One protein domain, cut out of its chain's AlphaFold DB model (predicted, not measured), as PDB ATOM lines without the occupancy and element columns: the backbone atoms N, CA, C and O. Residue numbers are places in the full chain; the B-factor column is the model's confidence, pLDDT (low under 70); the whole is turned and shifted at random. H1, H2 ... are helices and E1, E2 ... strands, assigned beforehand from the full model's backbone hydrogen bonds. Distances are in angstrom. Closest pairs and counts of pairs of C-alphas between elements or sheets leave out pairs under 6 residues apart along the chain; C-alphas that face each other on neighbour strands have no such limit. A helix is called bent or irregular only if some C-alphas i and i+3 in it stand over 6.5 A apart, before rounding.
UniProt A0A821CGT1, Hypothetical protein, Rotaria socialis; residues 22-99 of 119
ATOM      1  N   ALA A  22     378.996 170.174 274.520       50.00
ATOM      2  CA  ALA A  22     379.624 171.255 275.240       50.00
ATOM      3  C   ALA A  22     378.469 172.009 275.902       50.00
ATOM      4  O   ALA A  22     377.547 172.412 275.182       50.00
ATOM      5  N   PRO A  23     378.467 172.187 277.233       56.09
ATOM      6  CA  PRO A  23     377.453 173.012 277.862       56.09
ATOM      7  C   PRO A  23     377.461 174.385 277.165       56.09
ATOM      8  O   PRO A  23     378.541 174.931 276.916       56.09
ATOM      9  N   PRO A  24     376.291 174.938 276.796       59.12
ATOM     10  CA  PRO A  24     376.196 176.121 275.935       59.12
ATOM     11  C   PRO A  24     376.845 177.384 276.524       59.12
ATOM     12  O   PRO A  24     376.988 178.388 275.829       59.12
ATOM     13  N   PHE A  25     377.290 177.337 277.780       57.94
ATOM     14  CA  PHE A  25     377.847 178.469 278.496       57.94
ATOM     15  C   PHE A  25     379.309 178.214 278.871       57.94
ATOM     16  O   PHE A  25     379.628 177.320 279.648       57.94
ATOM     17  N   LYS A  26     380.210 179.082 278.388       60.97
ATOM     18  CA  LYS A  26     381.597 179.191 278.896       60.97
ATOM     19  C   LYS A  26     381.661 179.799 280.313       60.97
ATOM     20  O   LYS A  26     382.760 180.039 280.819       60.97
ATOM     21  N   GLY A  27     380.503 180.109 280.892       66.00
ATOM     22  CA  GLY A  27     380.274 180.778 282.165       66.00
ATOM     23  C   GLY A  27     379.301 181.956 282.027       66.00
ATOM     24  O   GLY A  27     379.192 182.536 280.947       66.00
ATOM     25  N   LEU A  28     378.606 182.296 283.111       74.81
ATOM     26  CA  LEU A  28     377.735 183.464 283.233       74.81
ATOM     27  C   LEU A  28     378.507 184.591 283.928       74.81
ATOM     28  O   LEU A  28     379.009 184.411 285.036       74.81
ATOM     29  N   THR A  29     378.630 185.748 283.281       76.75
ATOM     30  CA  THR A  29     379.278 186.920 283.886       76.75
ATOM     31  C   THR A  29     378.249 187.702 284.695       76.75
ATOM     32  O   THR A  29     377.284 188.217 284.135       76.75
ATOM     33  N   THR A  30     378.468 187.803 286.001       75.31
ATOM     34  CA  THR A  30     377.663 188.581 286.953       75.31
ATOM     35  C   THR A  30     378.477 189.760 287.494       75.31
ATOM     36  O   THR A  30     379.686 189.846 287.262       75.31
ATOM     37  N   HIS A  31     377.845 190.670 288.240       72.12
ATOM     38  CA  HIS A  31     378.549 191.779 288.898       72.12
ATOM     39  C   HIS A  31     379.571 191.303 289.946       72.12
ATOM     40  O   HIS A  31     380.537 192.011 290.218       72.12
ATOM     41  N   GLN A  32     379.382 190.103 290.501       74.44
ATOM     42  CA  GLN A  32     380.275 189.478 291.478       74.44
ATOM     43  C   GLN A  32     381.411 188.662 290.836       74.44
ATOM     44  O   GLN A  32     382.338 188.256 291.534       74.44
ATOM     45  N   GLY A  33     381.369 188.422 289.520       79.81
ATOM     46  CA  GLY A  33     382.383 187.651 288.803       79.81
ATOM     47  C   GLY A  33     381.799 186.657 287.801       79.81
ATOM     48  O   GLY A  33     380.626 186.712 287.434       79.81
ATOM     49  N   LYS A  34     382.647 185.745 287.320       83.50
ATOM     50  CA  LYS A  34     382.272 184.741 286.320       83.50
ATOM     51  C   LYS A  34     381.913 183.418 286.994       83.50
ATOM     52  O   LYS A  34     382.787 182.756 287.545       83.50
ATOM     53  N   ILE A  35     380.657 183.013 286.871       80.12
ATOM     54  CA  ILE A  35     380.155 181.715 287.323       80.12
ATOM     55  C   ILE A  35     380.423 180.693 286.217       80.12
ATOM     56  O   ILE A  35     380.036 180.915 285.072       80.12
ATOM     57  N   THR A  36     381.102 179.586 286.521       79.81
ATOM     58  CA  THR A  36     381.377 178.507 285.550       79.81
ATOM     59  C   THR A  36     380.679 177.194 285.878       79.81
ATOM     60  O   THR A  36     380.642 176.320 285.015       79.81
ATOM     61  N   ASP A  37     380.136 177.052 287.089       82.12
ATOM     62  CA  ASP A  37     379.366 175.874 287.474       82.12
ATOM     63  C   ASP A  37     377.999 175.868 286.762       82.12
ATOM     64  O   ASP A  37     377.228 176.818 286.908       82.12
ATOM     65  N   PRO A  38     377.664 174.829 285.974       73.00
ATOM     66  CA  PRO A  38     376.408 174.779 285.232       73.00
ATOM     67  C   PRO A  38     375.158 174.847 286.110       73.00
ATOM     68  O   PRO A  38     374.154 175.409 285.671       73.00
ATOM     69  N   LYS A  39     375.207 174.283 287.323       78.88
ATOM     70  CA  LYS A  39     374.071 174.310 288.248       78.88
ATOM     71  C   LYS A  39     373.859 175.723 288.782       78.88
ATOM     72  O   LYS A  39     372.764 176.252 288.665       78.88
ATOM     73  N   GLU A  40     374.923 176.366 289.250       80.06
ATOM     74  CA  GLU A  40     374.880 177.756 289.705       80.06
ATOM     75  C   GLU A  40     374.448 178.736 288.595       80.06
ATOM     76  O   GLU A  40     373.692 179.675 288.849       80.06
ATOM     77  N   ILE A  41     374.854 178.497 287.338       79.19
ATOM     78  CA  ILE A  41     374.363 179.258 286.175       79.19
ATOM     79  C   ILE A  41     372.852 179.074 286.002       79.19
ATOM     80  O   ILE A  41     372.138 180.060 285.819       79.19
ATOM     81  N   ALA A  42     372.367 177.828 286.035       76.81
ATOM     82  CA  ALA A  42     370.949 177.525 285.874       76.81
ATOM     83  C   ALA A  42     370.112 178.151 286.998       76.81
ATOM     84  O   ALA A  42     369.113 178.800 286.706       76.81
ATOM     85  N   ASP A  43     370.566 178.040 288.246       81.81
ATOM     86  CA  ASP A  43     369.895 178.605 289.418       81.81
ATOM     87  C   ASP A  43     369.875 180.144 289.358       81.81
ATOM     88  O   ASP A  43     368.846 180.770 289.598       81.81
ATOM     89  N   THR A  44     370.982 180.782 288.957       81.06
ATOM     90  CA  THR A  44     371.053 182.249 288.806       81.06
ATOM     91  C   THR A  44     370.114 182.751 287.712       81.06
ATOM     92  O   THR A  44     369.419 183.753 287.891       81.06
ATOM     93  N   LEU A  45     370.070 182.054 286.573       78.94
ATOM     94  CA  LEU A  45     369.158 182.387 285.482       78.94
ATOM     95  C   LEU A  45     367.703 182.145 285.880       78.94
ATOM     96  O   LEU A  45     366.866 182.991 285.584       78.94
ATOM     97  N   ALA A  46     367.401 181.040 286.565       79.69
ATOM     98  CA  ALA A  46     366.064 180.741 287.064       79.69
ATOM     99  C   ALA A  46     365.590 181.820 288.042       79.69
ATOM    100  O   ALA A  46     364.516 182.377 287.843       79.69
ATOM    101  N   ASN A  47     366.429 182.212 289.004       79.94
ATOM    102  CA  ASN A  47     366.126 183.288 289.948       79.94
ATOM    103  C   ASN A  47     365.882 184.628 289.240       79.94
ATOM    104  O   ASN A  47     364.934 185.338 289.568       79.94
ATOM    105  N   HIS A  48     366.702 184.972 288.242       72.94
ATOM    106  CA  HIS A  48     366.479 186.163 287.421       72.94
ATOM    107  C   HIS A  48     365.148 186.067 286.659       72.94
ATOM    108  O   HIS A  48     364.396 187.036 286.583       72.94
ATOM    109  N   TYR A  49     364.827 184.901 286.096       73.94
ATOM    110  CA  TYR A  49     363.563 184.694 285.398       73.94
ATOM    111  C   TYR A  49     362.356 184.798 286.335       73.94
ATOM    112  O   TYR A  49     361.398 185.489 286.008       73.94
ATOM    113  N   GLU A  50     362.397 184.173 287.508       74.06
ATOM    114  CA  GLU A  50     361.325 184.276 288.499       74.06
ATOM    115  C   GLU A  50     361.123 185.734 288.919       74.06
ATOM    116  O   GLU A  50     360.028 186.269 288.773       74.06
ATOM    117  N   GLN A  51     362.187 186.439 289.307       66.88
ATOM    118  CA  GLN A  51     362.087 187.831 289.754       66.88
ATOM    119  C   GLN A  51     361.530 188.786 288.689       66.88
ATOM    120  O   GLN A  51     360.799 189.716 289.029       66.88
ATOM    121  N   HIS A  52     361.860 188.570 287.412       60.59
ATOM    122  CA  HIS A  52     361.455 189.475 286.337       60.59
ATOM    123  C   HIS A  52     360.156 189.075 285.624       60.59
ATOM    124  O   HIS A  52     359.501 189.959 285.069       60.59
ATOM    125  N   PHE A  53     359.769 187.793 285.637       60.81
ATOM    126  CA  PHE A  53     358.643 187.282 284.847       60.81
ATOM    127  C   PHE A  53     357.534 186.601 285.663       60.81
ATOM    128  O   PHE A  53     356.413 186.535 285.162       60.81
ATOM    129  N   SER A  54     357.771 186.117 286.892       64.56
ATOM    130  CA  SER A  54     356.686 185.524 287.705       64.56
ATOM    131  C   SER A  54     355.726 186.587 288.243       64.56
ATOM    132  O   SER A  54     354.542 186.332 288.442       64.56
ATOM    133  N   THR A  55     356.248 187.794 288.455       58.66
ATOM    134  CA  THR A  55     355.499 188.987 288.849       58.66
ATOM    135  C   THR A  55     356.149 190.150 288.114       58.66
ATOM    136  O   THR A  55     357.174 190.639 288.590       58.66
ATOM    137  N   PRO A  56     355.649 190.549 286.929       55.97
ATOM    138  CA  PRO A  56     356.288 191.586 286.132       55.97
ATOM    139  C   PRO A  56     356.346 192.875 286.952       55.97
ATOM    140  O   PRO A  56     355.347 193.565 287.140       55.97
ATOM    141  N   GLN A  57     357.524 193.181 287.493       56.97
ATOM    142  CA  GLN A  57     357.747 194.464 288.132       56.97
ATOM    143  C   GLN A  57     357.779 195.537 287.047       56.97
ATOM    144  O   GLN A  57     358.355 195.330 285.972       56.97
ATOM    145  N   HIS A  58     357.158 196.680 287.338       54.03
ATOM    146  CA  HIS A  58     357.157 197.859 286.477       54.03
ATOM    147  C   HIS A  58     358.559 198.502 286.438       54.03
ATOM    148  O   HIS A  58     358.793 199.558 287.014       54.03
ATOM    149  N   ASP A  59     359.506 197.843 285.773       58.91
ATOM    150  CA  ASP A  59     360.829 198.366 285.426       58.91
ATOM    151  C   ASP A  59     360.811 198.822 283.955       58.91
ATOM    152  O   ASP A  59     360.220 198.165 283.093       58.91
ATOM    153  N   MET A  60     361.501 199.923 283.643       59.97
ATOM    154  CA  MET A  60     361.803 200.353 282.273       59.97
ATOM    155  C   MET A  60     362.357 199.220 281.397       59.97
ATOM    156  O   MET A  60     362.088 199.185 280.197       59.97
ATOM    157  N   ARG A  61     363.106 198.275 281.975       57.69
ATOM    158  CA  ARG A  61     363.651 197.113 281.248       57.69
ATOM    159  C   ARG A  61     362.578 196.127 280.774       57.69
ATOM    160  O   ARG A  61     362.803 195.420 279.796       57.69
ATOM    161  N   ASN A  62     361.408 196.127 281.412       60.09
ATOM    162  CA  ASN A  62     360.277 195.249 281.110       60.09
ATOM    163  C   ASN A  62     359.173 195.944 280.294       60.09
ATOM    164  O   ASN A  62     358.121 195.354 280.048       60.09
ATOM    165  N   GLN A  63     359.399 197.177 279.831       65.75
ATOM    166  CA  GLN A  63     358.384 197.990 279.157       65.75
ATOM    167  C   GLN A  63     357.792 197.312 277.911       65.75
ATOM    168  O   GLN A  63     356.582 197.350 277.711       65.75
ATOM    169  N   THR A  64     358.612 196.644 277.093       66.94
ATOM    170  CA  THR A  64     358.132 195.923 275.899       66.94
ATOM    171  C   THR A  64     357.284 194.704 276.263       66.94
ATOM    172  O   THR A  64     356.289 194.425 275.597       66.94
ATOM    173  N   HIS A  65     357.643 193.991 277.335       65.12
ATOM    174  CA  HIS A  65     356.856 192.861 277.826       65.12
ATOM    175  C   HIS A  65     355.503 193.334 278.368       65.12
ATOM    176  O   HIS A  65     354.472 192.763 278.021       65.12
ATOM    177  N   GLN A  66     355.494 194.439 279.118       68.94
ATOM    178  CA  GLN A  66     354.263 195.068 279.592       68.94
ATOM    179  C   GLN A  66     353.370 195.516 278.433       68.94
ATOM    180  O   GLN A  66     352.190 195.189 278.415       68.94
ATOM    181  N   GLN A  67     353.930 196.189 277.423       73.50
ATOM    182  CA  GLN A  67     353.183 196.588 276.229       73.50
ATOM    183  C   GLN A  67     352.542 195.386 275.527       73.50
ATOM    184  O   GLN A  67     351.401 195.475 275.084       73.50
ATOM    185  N   ALA A  68     353.245 194.253 275.448       72.31
ATOM    186  CA  ALA A  68     352.691 193.031 274.875       72.31
ATOM    187  C   ALA A  68     351.534 192.464 275.718       72.31
ATOM    188  O   ALA A  68     350.517 192.065 275.151       72.31
ATOM    189  N   ILE A  69     351.658 192.472 277.050       72.88
ATOM    190  CA  ILE A  69     350.585 192.060 277.970       72.88
ATOM    191  C   ILE A  69     349.370 192.984 277.838       72.88
ATOM    192  O   ILE A  69     348.245 192.501 277.731       72.88
ATOM    193  N   ASP A  70     349.578 194.298 277.794       73.81
ATOM    194  CA  ASP A  70     348.498 195.280 277.675       73.81
ATOM    195  C   ASP A  70     347.765 195.133 276.337       73.81
ATOM    196  O   ASP A  70     346.536 195.141 276.294       73.81
ATOM    197  N   VAL A  71     348.504 194.930 275.240       74.88
ATOM    198  CA  VAL A  71     347.916 194.630 273.928       74.88
ATOM    199  C   VAL A  71     347.125 193.326 273.977       74.88
ATOM    200  O   VAL A  71     345.991 193.301 273.512       74.88
ATOM    201  N   PHE A  72     347.677 192.262 274.563       73.44
ATOM    202  CA  PHE A  72     346.977 190.984 274.693       73.44
ATOM    203  C   PHE A  72     345.680 191.118 275.498       73.44
ATOM    204  O   PHE A  72     344.635 190.659 275.046       73.44
ATOM    205  N   ASN A  73     345.725 191.796 276.645       74.31
ATOM    206  CA  ASN A  73     344.547 192.049 277.470       74.31
ATOM    207  C   ASN A  73     343.504 192.857 276.696       74.31
ATOM    208  O   ASN A  73     342.342 192.471 276.658       74.31
ATOM    209  N   ASN A  74     343.916 193.921 276.006       72.94
ATOM    210  CA  ASN A  74     343.010 194.712 275.176       72.94
ATOM    211  C   ASN A  74     342.367 193.869 274.068       72.94
ATOM    212  O   ASN A  74     341.163 193.970 273.861       72.94
ATOM    213  N   LEU A  75     343.136 193.003 273.400       69.75
ATOM    214  CA  LEU A  75     342.621 192.081 272.386       69.75
ATOM    215  C   LEU A  75     341.658 191.039 272.975       69.75
ATOM    216  O   LEU A  75     340.676 190.700 272.324       69.75
ATOM    217  N   ALA A  76     341.907 190.553 274.194       69.38
ATOM    218  CA  ALA A  76     341.063 189.561 274.860       69.38
ATOM    219  C   ALA A  76     339.656 190.091 275.193       69.38
ATOM    220  O   ALA A  76     338.709 189.308 275.250       69.38
ATOM    221  N   TYR A  77     339.512 191.406 275.385       70.50
ATOM    222  CA  TYR A  77     338.219 192.060 275.623       70.50
ATOM    223  C   TYR A  77     337.557 192.606 274.352       70.50
ATOM    224  O   TYR A  77     336.446 193.136 274.427       70.50
ATOM    225  N   LEU A  78     338.196 192.483 273.182       66.00
ATOM    226  CA  LEU A  78     337.533 192.808 271.924       66.00
ATOM    227  C   LEU A  78     336.535 191.704 271.557       66.00
ATOM    228  O   LEU A  78     336.816 190.519 271.757       66.00
ATOM    229  N   PRO A  79     335.370 192.066 270.991       69.12
ATOM    230  CA  PRO A  79     334.449 191.073 270.466       69.12
ATOM    231  C   PRO A  79     335.186 190.210 269.431       69.12
ATOM    232  O   PRO A  79     335.941 190.760 268.622       69.12
ATOM    233  N   PRO A  80     334.996 188.877 269.443       64.62
ATOM    234  CA  PRO A  80     335.674 187.992 268.512       64.62
ATOM    235  C   PRO A  80     335.334 188.431 267.092       64.62
ATOM    236  O   PRO A  80     334.183 188.335 266.667       64.62
ATOM    237  N   ILE A  81     336.331 188.948 266.375       64.19
ATOM    238  CA  ILE A  81     336.156 189.346 264.985       64.19
ATOM    239  C   ILE A  81     336.153 188.048 264.178       64.19
ATOM    240  O   ILE A  81     337.175 187.354 264.148       64.19
ATOM    241  N   PRO A  82     335.031 187.662 263.548       70.19
ATOM    242  CA  PRO A  82     335.007 186.477 262.710       70.19
ATOM    243  C   PRO A  82     335.965 186.700 261.539       70.19
ATOM    244  O   PRO A  82     335.671 187.452 260.614       70.19
ATOM    245  N   LEU A  83     337.122 186.033 261.575       65.44
ATOM    246  CA  LEU A  83     338.170 186.155 260.554       65.44
ATOM    247  C   LEU A  83     337.658 185.802 259.146       65.44
ATOM    248  O   LEU A  83     338.218 186.251 258.157       65.44
ATOM    249  N   THR A  84     336.560 185.045 259.055       71.69
ATOM    250  CA  THR A  84     335.847 184.732 257.808       71.69
ATOM    251  C   THR A  84     335.129 185.932 257.185       71.69
ATOM    252  O   THR A  84     334.751 185.865 256.020       71.69
ATOM    253  N   GLN A  85     334.884 186.997 257.950       70.19
ATOM    254  CA  GLN A  85     334.231 188.224 257.484       70.19
ATOM    255  C   GLN A  85     335.233 189.330 257.145       70.19
ATOM    256  O   GLN A  85     334.849 190.284 256.478       70.19
ATOM    257  N   ILE A  86     336.497 189.196 257.565       72.94
ATOM    258  CA  ILE A  86     337.548 190.161 257.246       72.94
ATOM    259  C   ILE A  86     338.044 189.881 255.830       72.94
ATOM    260  O   ILE A  86     338.667 188.849 255.566       72.94
ATOM    261  N   LYS A  87     337.796 190.809 254.908       82.56
ATOM    262  CA  LYS A  87     338.338 190.716 253.554       82.56
ATOM    263  C   LYS A  87     339.791 191.171 253.538       82.56
ATOM    264  O   LYS A  87     340.189 192.095 254.247       82.56
ATOM    265  N   TYR A  88     340.586 190.554 252.671       73.31
ATOM    266  CA  TYR A  88     341.990 190.920 252.491       73.31
ATOM    267  C   TYR A  88     342.154 192.410 252.134       73.31
ATOM    268  O   TYR A  88     343.066 193.082 252.616       73.31
ATOM    269  N   GLU A  89     341.224 192.957 251.351       78.75
ATOM    270  CA  GLU A  89     341.203 194.365 250.961       78.75
ATOM    271  C   GLU A  89     341.020 195.314 252.156       78.75
ATOM    272  O   GLU A  89     341.626 196.384 252.178       78.75
ATOM    273  N   GLU A  90     340.230 194.925 253.160       75.31
ATOM    274  CA  GLU A  90     339.985 195.724 254.367       75.31
ATOM    275  C   GLU A  90     341.244 195.782 255.239       75.31
ATOM    276  O   GLU A  90     341.640 196.858 255.692       75.31
ATOM    277  N   VAL A  91     341.949 194.653 255.372       74.00
ATOM    278  CA  VAL A  91     343.248 194.589 256.064       74.00
ATOM    279  C   VAL A  91     344.270 195.494 255.380       74.00
ATOM    280  O   VAL A  91     344.966 196.257 256.049       74.00
ATOM    281  N   LEU A  92     344.347 195.461 254.045       72.00
ATOM    282  CA  LEU A  92     345.256 196.323 253.287       72.00
ATOM    283  C   LEU A  92     344.930 197.813 253.450       72.00
ATOM    284  O   LEU A  92     345.845 198.638 253.490       72.00
ATOM    285  N   GLN A  93     343.648 198.176 253.520       74.88
ATOM    286  CA  GLN A  93     343.237 199.562 253.740       74.88
ATOM    287  C   GLN A  93     343.611 200.054 255.140       74.88
ATOM    288  O   GLN A  93     344.156 201.151 255.260       74.88
ATOM    289  N   GLU A  94     343.379 199.253 256.178       75.25
ATOM    290  CA  GLU A  94     343.762 199.611 257.548       75.25
ATOM    291  C   GLU A  94     345.283 199.674 257.720       75.25
ATOM    292  O   GLU A  94     345.807 200.635 258.285       75.25
ATOM    293  N   TRP A  95     346.023 198.739 257.120       70.31
ATOM    294  CA  TRP A  95     347.487 198.774 257.120       70.31
ATOM    295  C   TRP A  95     348.030 200.064 256.488       70.31
ATOM    296  O   TRP A  95     348.950 200.686 257.021       70.31
ATOM    297  N   LYS A  96     347.434 200.521 255.377       73.94
ATOM    298  CA  LYS A  96     347.807 201.794 254.738       73.94
ATOM    299  C   LYS A  96     347.573 203.008 255.639       73.94
ATOM    300  O   LYS A  96     348.350 203.953 255.565       73.94
ATOM    301  N   LYS A  97     346.541 202.987 256.488       74.12
ATOM    302  CA  LYS A  97     346.247 204.074 257.442       74.12
ATOM    303  C   LYS A  97     347.225 204.100 258.618       74.12
ATOM    304  O   LYS A  97     347.514 205.176 259.134       74.12
ATOM    305  N   MET A  98     347.731 202.936 259.026       67.25
ATOM    306  CA  MET A  98     348.683 202.796 260.136       67.25
ATOM    307  C   MET A  98     350.142 203.054 259.735       67.25
ATOM    308  O   MET A  98     350.991 203.219 260.613       67.25
ATOM    309  N   LEU A  99     350.459 203.107 258.434       61.62
ATOM    310  CA  LEU A  99     351.812 203.420 257.983       61.62
ATOM    311  C   LEU A  99     352.214 204.836 258.442       61.62
ATOM    312  O   LEU A  99     351.508 205.811 258.164       61.62
TER     313      LEU A  99
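Overview. This is residues 22 to 99 of the 119 residues of the protein "Hypothetical protein" of Rotaria socialis (UniProt A0A821CGT1). The model is a strung-out chain of parts: a small two-strand hairpin, E1 and E2, lies at one end with the first part of H1 near it, H1 and H2 follow one another away from it, and H3 sits alone at the far end beyond a long link. No helix touches another helix, and the contacts between parts are few. The printed part has 78 residues, with two named strands and three named helices in the order E1, E2, H1, H2, H3; the sheet, in the order E1 - E2, is antiparallel, and the class is mostly helix. The whole is extended, with a radius of gyration of the C-alphas of 21.0 A, and the C-alphas span 55 by 29 by 23 A.

Along the chain. E1 is residues 28 to 30, beginning at C-alpha 28 at (377.735, 183.464, 283.233), and E2 is residues 33 to 35. H1 is residues 38 to 54, 22.6 A from first to last C-alpha. It is neither bent nor irregular, but only just: C-alphas 51 and 54 are 6.2 A apart. H2 is residues 60 to 76, 24.5 A long, with C-alpha 60 at (361.803, 200.353, 282.273); it is irregular, with C-alphas 61 and 64 at 7.8 A. H3 is residues 88 to 98, 15.6 A long, ending at C-alpha 98 at (348.683, 202.796, 260.136).

Arrangement. E1 and E2 form a hairpin, antiparallel at 150 degrees between their directions. N 28 and O 35 are within hydrogen-bond range at 2.8 A, as are N 30 and O 33 at 2.8 A. The closest C-alphas of E1 and H1 are those of Leu 28 and Ile 41, 6.1 A apart; those of E2 and H1 are Ile 35 and Ile 41, at 6.4 A. H1 and H2 are close but not clearly touching, with the closest C-alphas, those of His 52 and Asn 62, 7.9 A apart. Their lines stand at a steep tilt of 55 degrees, and they run the same way. H3 is apart from H1, H2, E1 and E2. Every O i to N i+4 pair is within hydrogen-bond range in H1 and H3, and 11 of 13 are in H2.

Size, cuts and confidence. The two C-alphas farthest apart, those of Gly 33 and Gln 85, are 57.4 A apart. Residues 46 to 51 of H1 stand free, and so do residues 70 to 99. The printed part has no cut. The link from H2 to H3, 11 residues, is long; the other three are tight. The mean pLDDT of the printed part is 70.3, with 31 residues under 70, among them residues 22 to 27 and 51 to 66.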